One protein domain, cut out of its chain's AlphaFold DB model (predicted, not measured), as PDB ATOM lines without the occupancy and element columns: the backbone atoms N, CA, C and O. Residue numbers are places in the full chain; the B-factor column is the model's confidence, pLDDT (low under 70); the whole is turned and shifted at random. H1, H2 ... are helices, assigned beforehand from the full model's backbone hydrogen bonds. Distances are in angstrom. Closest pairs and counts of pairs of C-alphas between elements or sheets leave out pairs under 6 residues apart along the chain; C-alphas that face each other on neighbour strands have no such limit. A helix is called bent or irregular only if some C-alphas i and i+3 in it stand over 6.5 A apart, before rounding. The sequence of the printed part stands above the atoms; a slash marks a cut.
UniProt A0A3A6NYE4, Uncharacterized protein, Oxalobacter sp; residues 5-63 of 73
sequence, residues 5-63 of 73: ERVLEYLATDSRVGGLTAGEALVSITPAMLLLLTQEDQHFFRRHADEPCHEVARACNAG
ATOM      1  N   GLU A   5     -52.850  -5.922  42.650       95.38
ATOM      2  CA  GLU A   5     -51.962  -5.039  41.884       95.38
ATOM      3  C   GLU A   5     -50.808  -4.535  42.749       95.38
ATOM      4  O   GLU A   5     -49.668  -4.528  42.304       95.38
ATOM      5  N   ARG A   6     -51.076  -4.188  44.016       94.62
ATOM      6  CA  ARG A   6     -50.022  -3.768  44.952       94.62
ATOM      7  C   ARG A   6     -49.075  -4.900  45.332       94.62
ATOM      8  O   ARG A   6     -47.900  -4.639  45.570       94.62
ATOM      9  N   VAL A   7     -49.566  -6.137  45.425       95.00
ATOM     10  CA  VAL A   7     -48.700  -7.302  45.660       95.00
ATOM     11  C   VAL A   7     -47.795  -7.531  44.450       95.00
ATOM     12  O   VAL A   7     -46.595  -7.710  44.626       95.00
ATOM     13  N   LEU A   8     -48.339  -7.460  43.233       95.44
ATOM     14  CA  LEU A   8     -47.553  -7.597  42.003       95.44
ATOM     15  C   LEU A   8     -46.558  -6.442  41.818       95.44
ATOM     16  O   LEU A   8     -45.419  -6.682  41.436       95.44
ATOM     17  N   GLU A   9     -46.939  -5.207  42.148       95.06
ATOM     18  CA  GLU A   9     -46.044  -4.046  42.122       95.06
ATOM     19  C   GLU A   9     -44.891  -4.195  43.126       95.06
ATOM     20  O   GLU A   9     -43.734  -3.962  42.771       95.06
ATOM     21  N   TYR A  10     -45.182  -4.654  44.348       94.31
ATOM     22  CA  TYR A  10     -44.163  -5.001  45.343       94.31
ATOM     23  C   TYR A  10     -43.200  -6.069  44.806       94.31
ATOM     24  O   TYR A  10     -41.989  -5.869  44.830       94.31
ATOM     25  N   LEU A  11     -43.736  -7.161  44.250       94.56
ATOM     26  CA  LEU A  11     -42.940  -8.241  43.663       94.56
ATOM     27  C   LEU A  11     -42.093  -7.774  42.462       94.56
ATOM     28  O   LEU A  11     -41.012  -8.303  42.223       94.56
ATOM     29  N   ALA A  12     -42.551  -6.752  41.734       94.50
ATOM     30  CA  ALA A  12     -41.890  -6.203  40.551       94.50
ATOM     31  C   ALA A  12     -40.799  -5.154  40.830       94.50
ATOM     32  O   ALA A  12     -40.015  -4.845  39.923       94.50
ATOM     33  N   THR A  13     -40.789  -4.540  42.019       92.75
ATOM     34  CA  THR A  13     -39.998  -3.319  42.273       92.75
ATOM     35  C   THR A  13     -39.262  -3.286  43.608       92.75
ATOM     36  O   THR A  13     -38.285  -2.545  43.728       92.75
ATOM     37  N   ASP A  14     -39.681  -4.061  44.610       93.00
ATOM     38  CA  ASP A  14     -39.068  -4.004  45.935       93.00
ATOM     39  C   ASP A  14     -37.720  -4.741  45.952       93.00
ATOM     40  O   ASP A  14     -37.598  -5.909  45.577       93.00
ATOM     41  N   SER A  15     -36.679  -4.057  46.422       86.12
ATOM     42  CA  SER A  15     -35.313  -4.585  46.447       86.12
ATOM     43  C   SER A  15     -35.141  -5.799  47.360       86.12
ATOM     44  O   SER A  15     -34.209  -6.573  47.156       86.12
ATOM     45  N   ARG A  16     -36.044  -6.016  48.328       86.94
ATOM     46  CA  ARG A  16     -36.017  -7.193  49.212       86.94
ATOM     47  C   ARG A  16     -36.334  -8.493  48.480       86.94
ATOM     48  O   ARG A  16     -35.905  -9.546  48.936       86.94
ATOM     49  N   VAL A  17     -37.070  -8.424  47.370       87.38
ATOM     50  CA  VAL A  17     -37.397  -9.583  46.520       87.38
ATOM     51  C   VAL A  17     -36.684  -9.547  45.168       87.38
ATOM     52  O   VAL A  17     -36.747 -10.514  44.419       87.38
ATOM     53  N   GLY A  18     -35.965  -8.462  44.857       80.06
ATOM     54  CA  GLY A  18     -35.290  -8.272  43.571       80.06
ATOM     55  C   GLY A  18     -34.206  -9.307  43.245       80.06
ATOM     56  O   GLY A  18     -33.902  -9.498  42.072       80.06
ATOM     57  N   GLY A  19     -33.651  -9.983  44.256       88.44
ATOM     58  CA  GLY A  19     -32.687 -11.077  44.089       88.44
ATOM     59  C   GLY A  19     -33.289 -12.482  44.143       88.44
ATOM     60  O   GLY A  19     -32.533 -13.443  44.063       88.44
ATOM     61  N   LEU A  20     -34.607 -12.606  44.318       95.38
ATOM     62  CA  LEU A  20     -35.291 -13.893  44.414       95.38
ATOM     63  C   LEU A  20     -35.793 -14.350  43.046       95.38
ATOM     64  O   LEU A  20     -36.213 -13.540  42.208       95.38
ATOM     65  N   THR A  21     -35.845 -15.663  42.859       96.56
ATOM     66  CA  THR A  21     -36.649 -16.251  41.788       96.56
ATOM     67  C   THR A  21     -38.142 -16.120  42.108       96.56
ATOM     68  O   THR A  21     -38.545 -15.857  43.248       96.56
ATOM     69  N   ALA A  22     -39.008 -16.280  41.110       95.38
ATOM     70  CA  ALA A  22     -40.452 -16.203  41.318       95.38
ATOM     71  C   ALA A  22     -40.955 -17.254  42.323       95.38
ATOM     72  O   ALA A  22     -41.835 -16.959  43.134       95.38
ATOM     73  N   GLY A  23     -40.371 -18.456  42.319       95.38
ATOM     74  CA  GLY A  23     -40.690 -19.513  43.274       95.38
ATOM     75  C   GLY A  23     -40.303 -19.135  44.703       95.38
ATOM     76  O   GLY A  23     -41.126 -19.236  45.614       95.38
ATOM     77  N   GLU A  24     -39.082 -18.631  44.894       96.44
ATOM     78  CA  GLU A  24     -38.592 -18.174  46.200       96.44
ATOM     79  C   GLU A  24     -39.423 -17.006  46.741       96.44
ATOM     80  O   GLU A  24     -39.802 -16.992  47.917       96.44
ATOM     81  N   ALA A  25     -39.764 -16.043  45.885       95.25
ATOM     82  CA  ALA A  25     -40.589 -14.907  46.265       95.25
ATOM     83  C   ALA A  25     -42.008 -15.330  46.669       95.25
ATOM     84  O   ALA A  25     -42.535 -14.825  47.661       95.25
ATOM     85  N   LEU A  26     -42.610 -16.293  45.962       93.44
ATOM     86  CA  LEU A  26     -43.952 -16.795  46.275       93.44
ATOM     87  C   LEU A  26     -44.014 -17.487  47.646       93.44
ATOM     88  O   LEU A  26     -45.037 -17.413  48.324       93.44
ATOM     89  N   VAL A  27     -42.921 -18.126  48.074       92.88
ATOM     90  CA  VAL A  27     -42.783 -18.706  49.423       92.88
ATOM     91  C   VAL A  27     -42.478 -17.632  50.476       92.88
ATOM     92  O   VAL A  27     -42.872 -17.774  51.632       92.88
ATOM     93  N   SER A  28     -41.797 -16.553  50.085       91.19
ATOM     94  CA  SER A  28     -41.322 -15.504  50.998       91.19
ATOM     95  C   SER A  28     -42.365 -14.426  51.320       91.19
ATOM     96  O   SER A  28     -42.222 -13.712  52.316       91.19
ATOM     97  N   ILE A  29     -43.411 -14.270  50.503       92.38
ATOM     98  CA  ILE A  29     -44.493 -13.319  50.789       92.38
ATOM     99  C   ILE A  29     -45.373 -13.774  51.953       92.38
ATOM    100  O   ILE A  29     -45.524 -14.954  52.258       92.38
ATOM    101  N   THR A  30     -46.015 -12.804  52.604       93.06
ATOM    102  CA  THR A  30     -46.942 -13.107  53.700       93.06
ATOM    103  C   THR A  30     -48.168 -13.889  53.202       93.06
ATOM    104  O   THR A  30     -48.628 -13.655  52.079       93.06
ATOM    105  N   PRO A  31     -48.798 -14.731  54.045       92.69
ATOM    106  CA  PRO A  31     -50.034 -15.430  53.679       92.69
ATOM    107  C   PRO A  31     -51.160 -14.490  53.224       92.69
ATOM    108  O   PRO A  31     -51.931 -14.828  52.332       92.69
ATOM    109  N   ALA A  32     -51.237 -13.281  53.792       93.25
ATOM    110  CA  ALA A  32     -52.208 -12.267  53.386       93.25
ATOM    111  C   ALA A  32     -51.966 -11.758  51.955       93.25
ATOM    112  O   ALA A  32     -52.922 -11.550  51.215       93.25
ATOM    113  N   MET A  33     -50.704 -11.582  51.552       94.00
ATOM    114  CA  MET A  33     -50.353 -11.226  50.172       94.00
ATOM    115  C   MET A  33     -50.665 -12.375  49.211       94.00
ATOM    116  O   MET A  33     -51.220 -12.136  48.145       94.00
ATOM    117  N   LEU A  34     -50.372 -13.615  49.613       93.56
ATOM    118  CA  LEU A  34     -50.663 -14.798  48.805       93.56
ATOM    119  C   LEU A  34     -52.169 -14.960  48.537       93.56
ATOM    120  O   LEU A  34     -52.554 -15.299  47.423       93.56
ATOM    121  N   LEU A  35     -53.024 -14.666  49.523       94.56
ATOM    122  CA  LEU A  35     -54.486 -14.702  49.374       94.56
ATOM    123  C   LEU A  35     -55.046 -13.626  48.429       94.56
ATOM    124  O   LEU A  35     -56.170 -13.769  47.954       94.56
ATOM    125  N   LEU A  36     -54.295 -12.551  48.172       96.25
ATOM    126  CA  LEU A  36     -54.683 -11.510  47.215       96.25
ATOM    127  C   LEU A  36     -54.312 -11.869  45.773       96.25
ATOM    128  O   LEU A  36     -54.853 -11.269  44.846       96.25
ATOM    129  N   LEU A  37     -53.399 -12.824  45.582       95.56
ATOM    130  CA  LEU A  37     -53.073 -13.366  44.271       95.56
ATOM    131  C   LEU A  37     -54.138 -14.379  43.855       95.56
ATOM    132  O   LEU A  37     -54.502 -15.283  44.615       95.56
ATOM    133  N   THR A  38     -54.610 -14.256  42.621       95.56
ATOM    134  CA  THR A  38     -55.515 -15.232  42.018       95.56
ATOM    135  C   THR A  38     -54.817 -16.585  41.864       95.56
ATOM    136  O   THR A  38     -53.588 -16.693  41.905       95.56
ATOM    137  N   GLN A  39     -55.597 -17.648  41.664       95.19
ATOM    138  CA  GLN A  39     -55.018 -18.960  41.361       95.19
ATOM    139  C   GLN A  39     -54.177 -18.934  40.078       95.19
ATOM    140  O   GLN A  39     -53.172 -19.638  40.007       95.19
ATOM    141  N   GLU A  40     -54.560 -18.112  39.097       95.94
ATOM    142  CA  GLU A  40     -53.812 -17.940  37.852       95.94
ATOM    143  C   GLU A  40     -52.462 -17.261  38.103       95.94
ATOM    144  O   GLU A  40     -51.443 -17.791  37.664       95.94
ATOM    145  N   ASP A  41     -52.431 -16.195  38.913       96.25
ATOM    146  CA  ASP A  41     -51.183 -15.522  39.302       96.25
ATOM    147  C   ASP A  41     -50.226 -16.518  39.981       96.25
ATOM    148  O   ASP A  41     -49.055 -16.631  39.624       96.25
ATOM    149  N   GLN A  42     -50.731 -17.292  40.950       95.81
ATOM    150  CA  GLN A  42     -49.924 -18.283  41.669       95.81
ATOM    151  C   GLN A  42     -49.412 -19.388  40.742       95.81
ATOM    152  O   GLN A  42     -48.272 -19.836  40.877       95.81
ATOM    153  N   HIS A  43     -50.243 -19.848  39.804       96.38
ATOM    154  CA  HIS A  43     -49.851 -20.851  38.817       96.38
ATOM    155  C   HIS A  43     -48.797 -20.312  37.851       96.38
ATOM    156  O   HIS A  43     -47.841 -21.017  37.535       96.38
ATOM    157  N   PHE A  44     -48.923 -19.054  37.432       95.69
ATOM    158  CA  PHE A  44     -47.950 -18.377  36.585       95.69
ATOM    159  C   PHE A  44     -46.585 -18.263  37.275       95.69
ATOM    160  O   PHE A  44     -45.575 -18.665  36.701       95.69
ATOM    161  N   PHE A  45     -46.556 -17.840  38.544       95.44
ATOM    162  CA  PHE A  45     -45.324 -17.809  39.340       95.44
ATOM    163  C   PHE A  45     -44.693 -19.195  39.507       95.44
ATOM    164  O   PHE A  45     -43.479 -19.323  39.416       95.44
ATOM    165  N   ARG A  46     -45.496 -20.250  39.708       95.62
ATOM    166  CA  ARG A  46     -44.982 -21.632  39.789       95.62
ATOM    167  C   ARG A  46     -44.459 -22.151  38.451       95.62
ATOM    168  O   ARG A  46     -43.497 -22.907  38.439       95.62
ATOM    169  N   ARG A  47     -45.087 -21.774  37.333       95.50
ATOM    170  CA  ARG A  47     -44.633 -22.148  35.984       95.50
ATOM    171  C   ARG A  47     -43.279 -21.521  35.652       95.50
ATOM    172  O   ARG A  47     -42.465 -22.176  35.018       95.50
ATOM    173  N   HIS A  48     -43.055 -20.287  36.094       94.56
ATOM    174  CA  HIS A  48     -41.819 -19.533  35.884       94.56
ATOM    175  C   HIS A  48     -40.986 -19.450  37.172       94.56
ATOM    176  O   HIS A  48     -40.359 -18.430  37.437       94.56
ATOM    177  N   ALA A  49     -41.007 -20.503  37.997       95.06
ATOM    178  CA  ALA A  49     -40.460 -20.468  39.355       95.06
ATOM    179  C   ALA A  49     -38.964 -20.136  39.414       95.06
ATOM    180  O   ALA A  49     -38.549 -19.504  40.379       95.06
ATOM    181  N   ASP A  50     -38.192 -20.532  38.402       95.06
ATOM    182  CA  ASP A  50     -36.742 -20.307  38.333       95.06
ATOM    183  C   ASP A  50     -36.368 -18.953  37.709       95.06
ATOM    184  O   ASP A  50     -35.205 -18.556  37.727       95.06
ATOM    185  N   GLU A  51     -37.346 -18.231  37.163       93.88
ATOM    186  CA  GLU A  51     -37.130 -16.948  36.499       93.88
ATOM    187  C   GLU A  51     -37.130 -15.791  37.520       93.88
ATOM    188  O   GLU A  51     -37.689 -15.927  38.620       93.88
ATOM    189  N   PRO A  52     -36.523 -14.632  37.200       94.62
ATOM    190  CA  PRO A  52     -36.442 -13.512  38.132       94.62
ATOM    191  C   PRO A  52     -37.829 -13.039  38.582       94.62
ATOM    192  O   PRO A  52     -38.691 -12.714  37.759       94.62
ATOM    193  N   CYS A  53     -38.042 -12.937  39.900       95.12
ATOM    194  CA  CYS A  53     -39.349 -12.597  40.468       95.12
ATOM    195  C   CYS A  53     -39.935 -11.314  39.869       95.12
ATOM    196  O   CYS A  53     -41.120 -11.261  39.538       95.12
ATOM    197  N   HIS A  54     -39.097 -10.294  39.697       94.75
ATOM    198  CA  HIS A  54     -39.539  -8.992  39.229       94.75
ATOM    199  C   HIS A  54     -40.027  -9.010  37.774       94.75
ATOM    200  O   HIS A  54     -40.964  -8.286  37.435       94.75
ATOM    201  N   GLU A  55     -39.441  -9.848  36.918       94.00
ATOM    202  CA  GLU A  55     -39.889 -10.022  35.534       94.00
ATOM    203  C   GLU A  55     -41.207 -10.793  35.488       94.00
ATOM    204  O   GLU A  55     -42.154 -10.363  34.827       94.00
ATOM    205  N   VAL A  56     -41.309 -11.875  36.265       95.06
ATOM    206  CA  VAL A  56     -42.533 -12.686  36.362       95.06
ATOM    207  C   VAL A  56     -43.687 -11.856  36.921       95.06
ATOM    208  O   VAL A  56     -44.798 -11.915  36.401       95.06
ATOM    209  N   ALA A  57     -43.431 -11.012  37.920       95.00
ATOM    210  CA  ALA A  57     -44.424 -10.104  38.482       95.00
ATOM    211  C   ALA A  57     -44.920  -9.066  37.461       95.00
ATOM    212  O   ALA A  57     -46.125  -8.818  37.386       95.00
ATOM    213  N   ARG A  58     -44.027  -8.493  36.639       94.50
ATOM    214  CA  ARG A  58     -44.407  -7.563  35.557       94.50
ATOM    215  C   ARG A  58     -45.243  -8.256  34.486       94.50
ATOM    216  O   ARG A  58     -46.288  -7.732  34.116       94.50
ATOM    217  N   ALA A  59     -44.817  -9.437  34.042       94.19
ATOM    218  CA  ALA A  59     -45.542 -10.265  33.080       94.19
ATOM    219  C   ALA A  59     -46.940 -10.651  33.591       94.19
ATOM    220  O   ALA A  59     -47.936 -10.534  32.878       94.19
ATOM    221  N   CYS A  60     -47.029 -11.042  34.861       94.25
ATOM    222  CA  CYS A  60     -48.276 -11.353  35.548       94.25
ATOM    223  C   CYS A  60     -49.208 -10.128  35.615       94.25
ATOM    224  O   CYS A  60     -50.386 -10.204  35.256       94.25
ATOM    225  N   ASN A  61     -48.666  -8.957  35.966       93.12
ATOM    226  CA  ASN A  61     -49.427  -7.708  36.007       93.12
ATOM    227  C   ASN A  61     -49.880  -7.231  34.612       93.12
ATOM    228  O   ASN A  61     -50.919  -6.589  34.492       93.12
ATOM    229  N   ALA A  62     -49.142  -7.589  33.559       91.69
ATOM    230  CA  ALA A  62     -49.473  -7.306  32.161       91.69
ATOM    231  C   ALA A  62     -50.470  -8.305  31.535       91.69
ATOM    232  O   ALA A  62     -50.745  -8.220  30.339       91.69
ATOM    233  N   GLY A  63     -51.026  -9.236  32.320       91.88
ATOM    234  CA  GLY A  63     -51.998 -10.227  31.844       91.88
ATOM    235  C   GLY A  63     -51.409 -11.612  31.583       91.88
ATOM    236  O   GLY A  63     -51.860 -12.295  30.670       91.88
TER     237      GLY A  63
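Overview. This is residues 5 to 63 of the 73 residues of an uncharacterized protein of Oxalobacter sp (UniProt A0A3A6NYE4). Five short helices make a rounded ball, with H5 at the corner of a trough whose two walls are H1 and H4. H2 and H3 lie across the open side of this trough, steeply crossed to H1 and H4; H2 reaches H5 with its first residue, Ala 22, while H3 lies apart from H5. The printed part has 59 residues, with the five named helices H1, H2, H3, H4 and H5 in that order along the chain and no named strand, so the class is all helix. The whole is compact, with a radius of gyration of the C-alphas of 9.6 A, and the C-alphas span 23 by 20 by 19 A along their three main axes.

Arrangement. From the first printed residue on, H1, residues 5 to 13, touches H5, residues 53 to 61, with 18 pairs of C-alphas within 8 A. The closest C-alphas of the two, those of Ala 12 and His 54, are 3.9 A apart. They run opposite ways at a shallow tilt of 34 degrees, only just short of steep. H2, residues 22 to 28, is close to H1 but not clearly touching it, with the closest C-alphas, those of Leu 11 and Ala 25, 7.5 A apart. H2 touches H5 through Ala 22 and Cys 53, whose C-alphas, the closest of the pair, are 3.9 A apart; the two helices stand about perpendicular, at 80 degrees. H3, residues 31 to 36, touches no helix but is near H1, where the closest C-alphas, those of Val 7 and Met 33, are 6.2 A apart at a steep tilt of 65 degrees. H4, residues 39 to 47, touches H2 at a steep tilt of 63 degrees, opposite ways, with the closest C-alphas, those of Ala 22 and Phe 45, 5.5 A apart. H4 and H5 form a helical hairpin: they touch, run opposite ways at a tilt of 37 degrees, only just steep, and their closest C-alphas, those of Asp 41 and Cys 60, are 6.3 A apart. H5 is the hub, touching three helices, H1, H2 and H4. H1 and H4 are apart, and so are H3 and H5. The helix packing is mostly crossed, with one of four touching pairs at a shallow tilt. In H1, H2, H3, H4 and H5 every O i to N i+4 pair is within hydrogen-bond range.

Along the chain. H1 runs from Glu 5, with its C-alpha at (-51.962, -5.039, 41.884), to Thr 13, and measures 12.1 A from first to last C-alpha. H2 runs from Ala 22 to Ser 28 and measures 9.7 A. H3, from Pro 31 to Leu 36, measures 8.9 A. H4 runs from Gln 39, with its C-alpha at (-55.018, -18.960, 41.361), to Arg 47, and H5 from Cys 53 to Asn 61, where the C-alpha is at (-49.427, -7.708, 36.007); each measures 12.1 A. No helix is bent or irregular.

Size, cuts and confidence. The two C-alphas farthest apart are those of Ser 15 and Gln 39, at 24.9 A, while those of the first and last printed residues, Glu 5 and Gly 63, are 11.3 A apart. The printed part has no cut. The link from H1 to H2, eight residues, is short, the links from H2 to H3, H3 to H4 and H4 to H5 are tight, and no link is long. The mean pLDDT of the printed part is 93.8, and no printed residue is under 70.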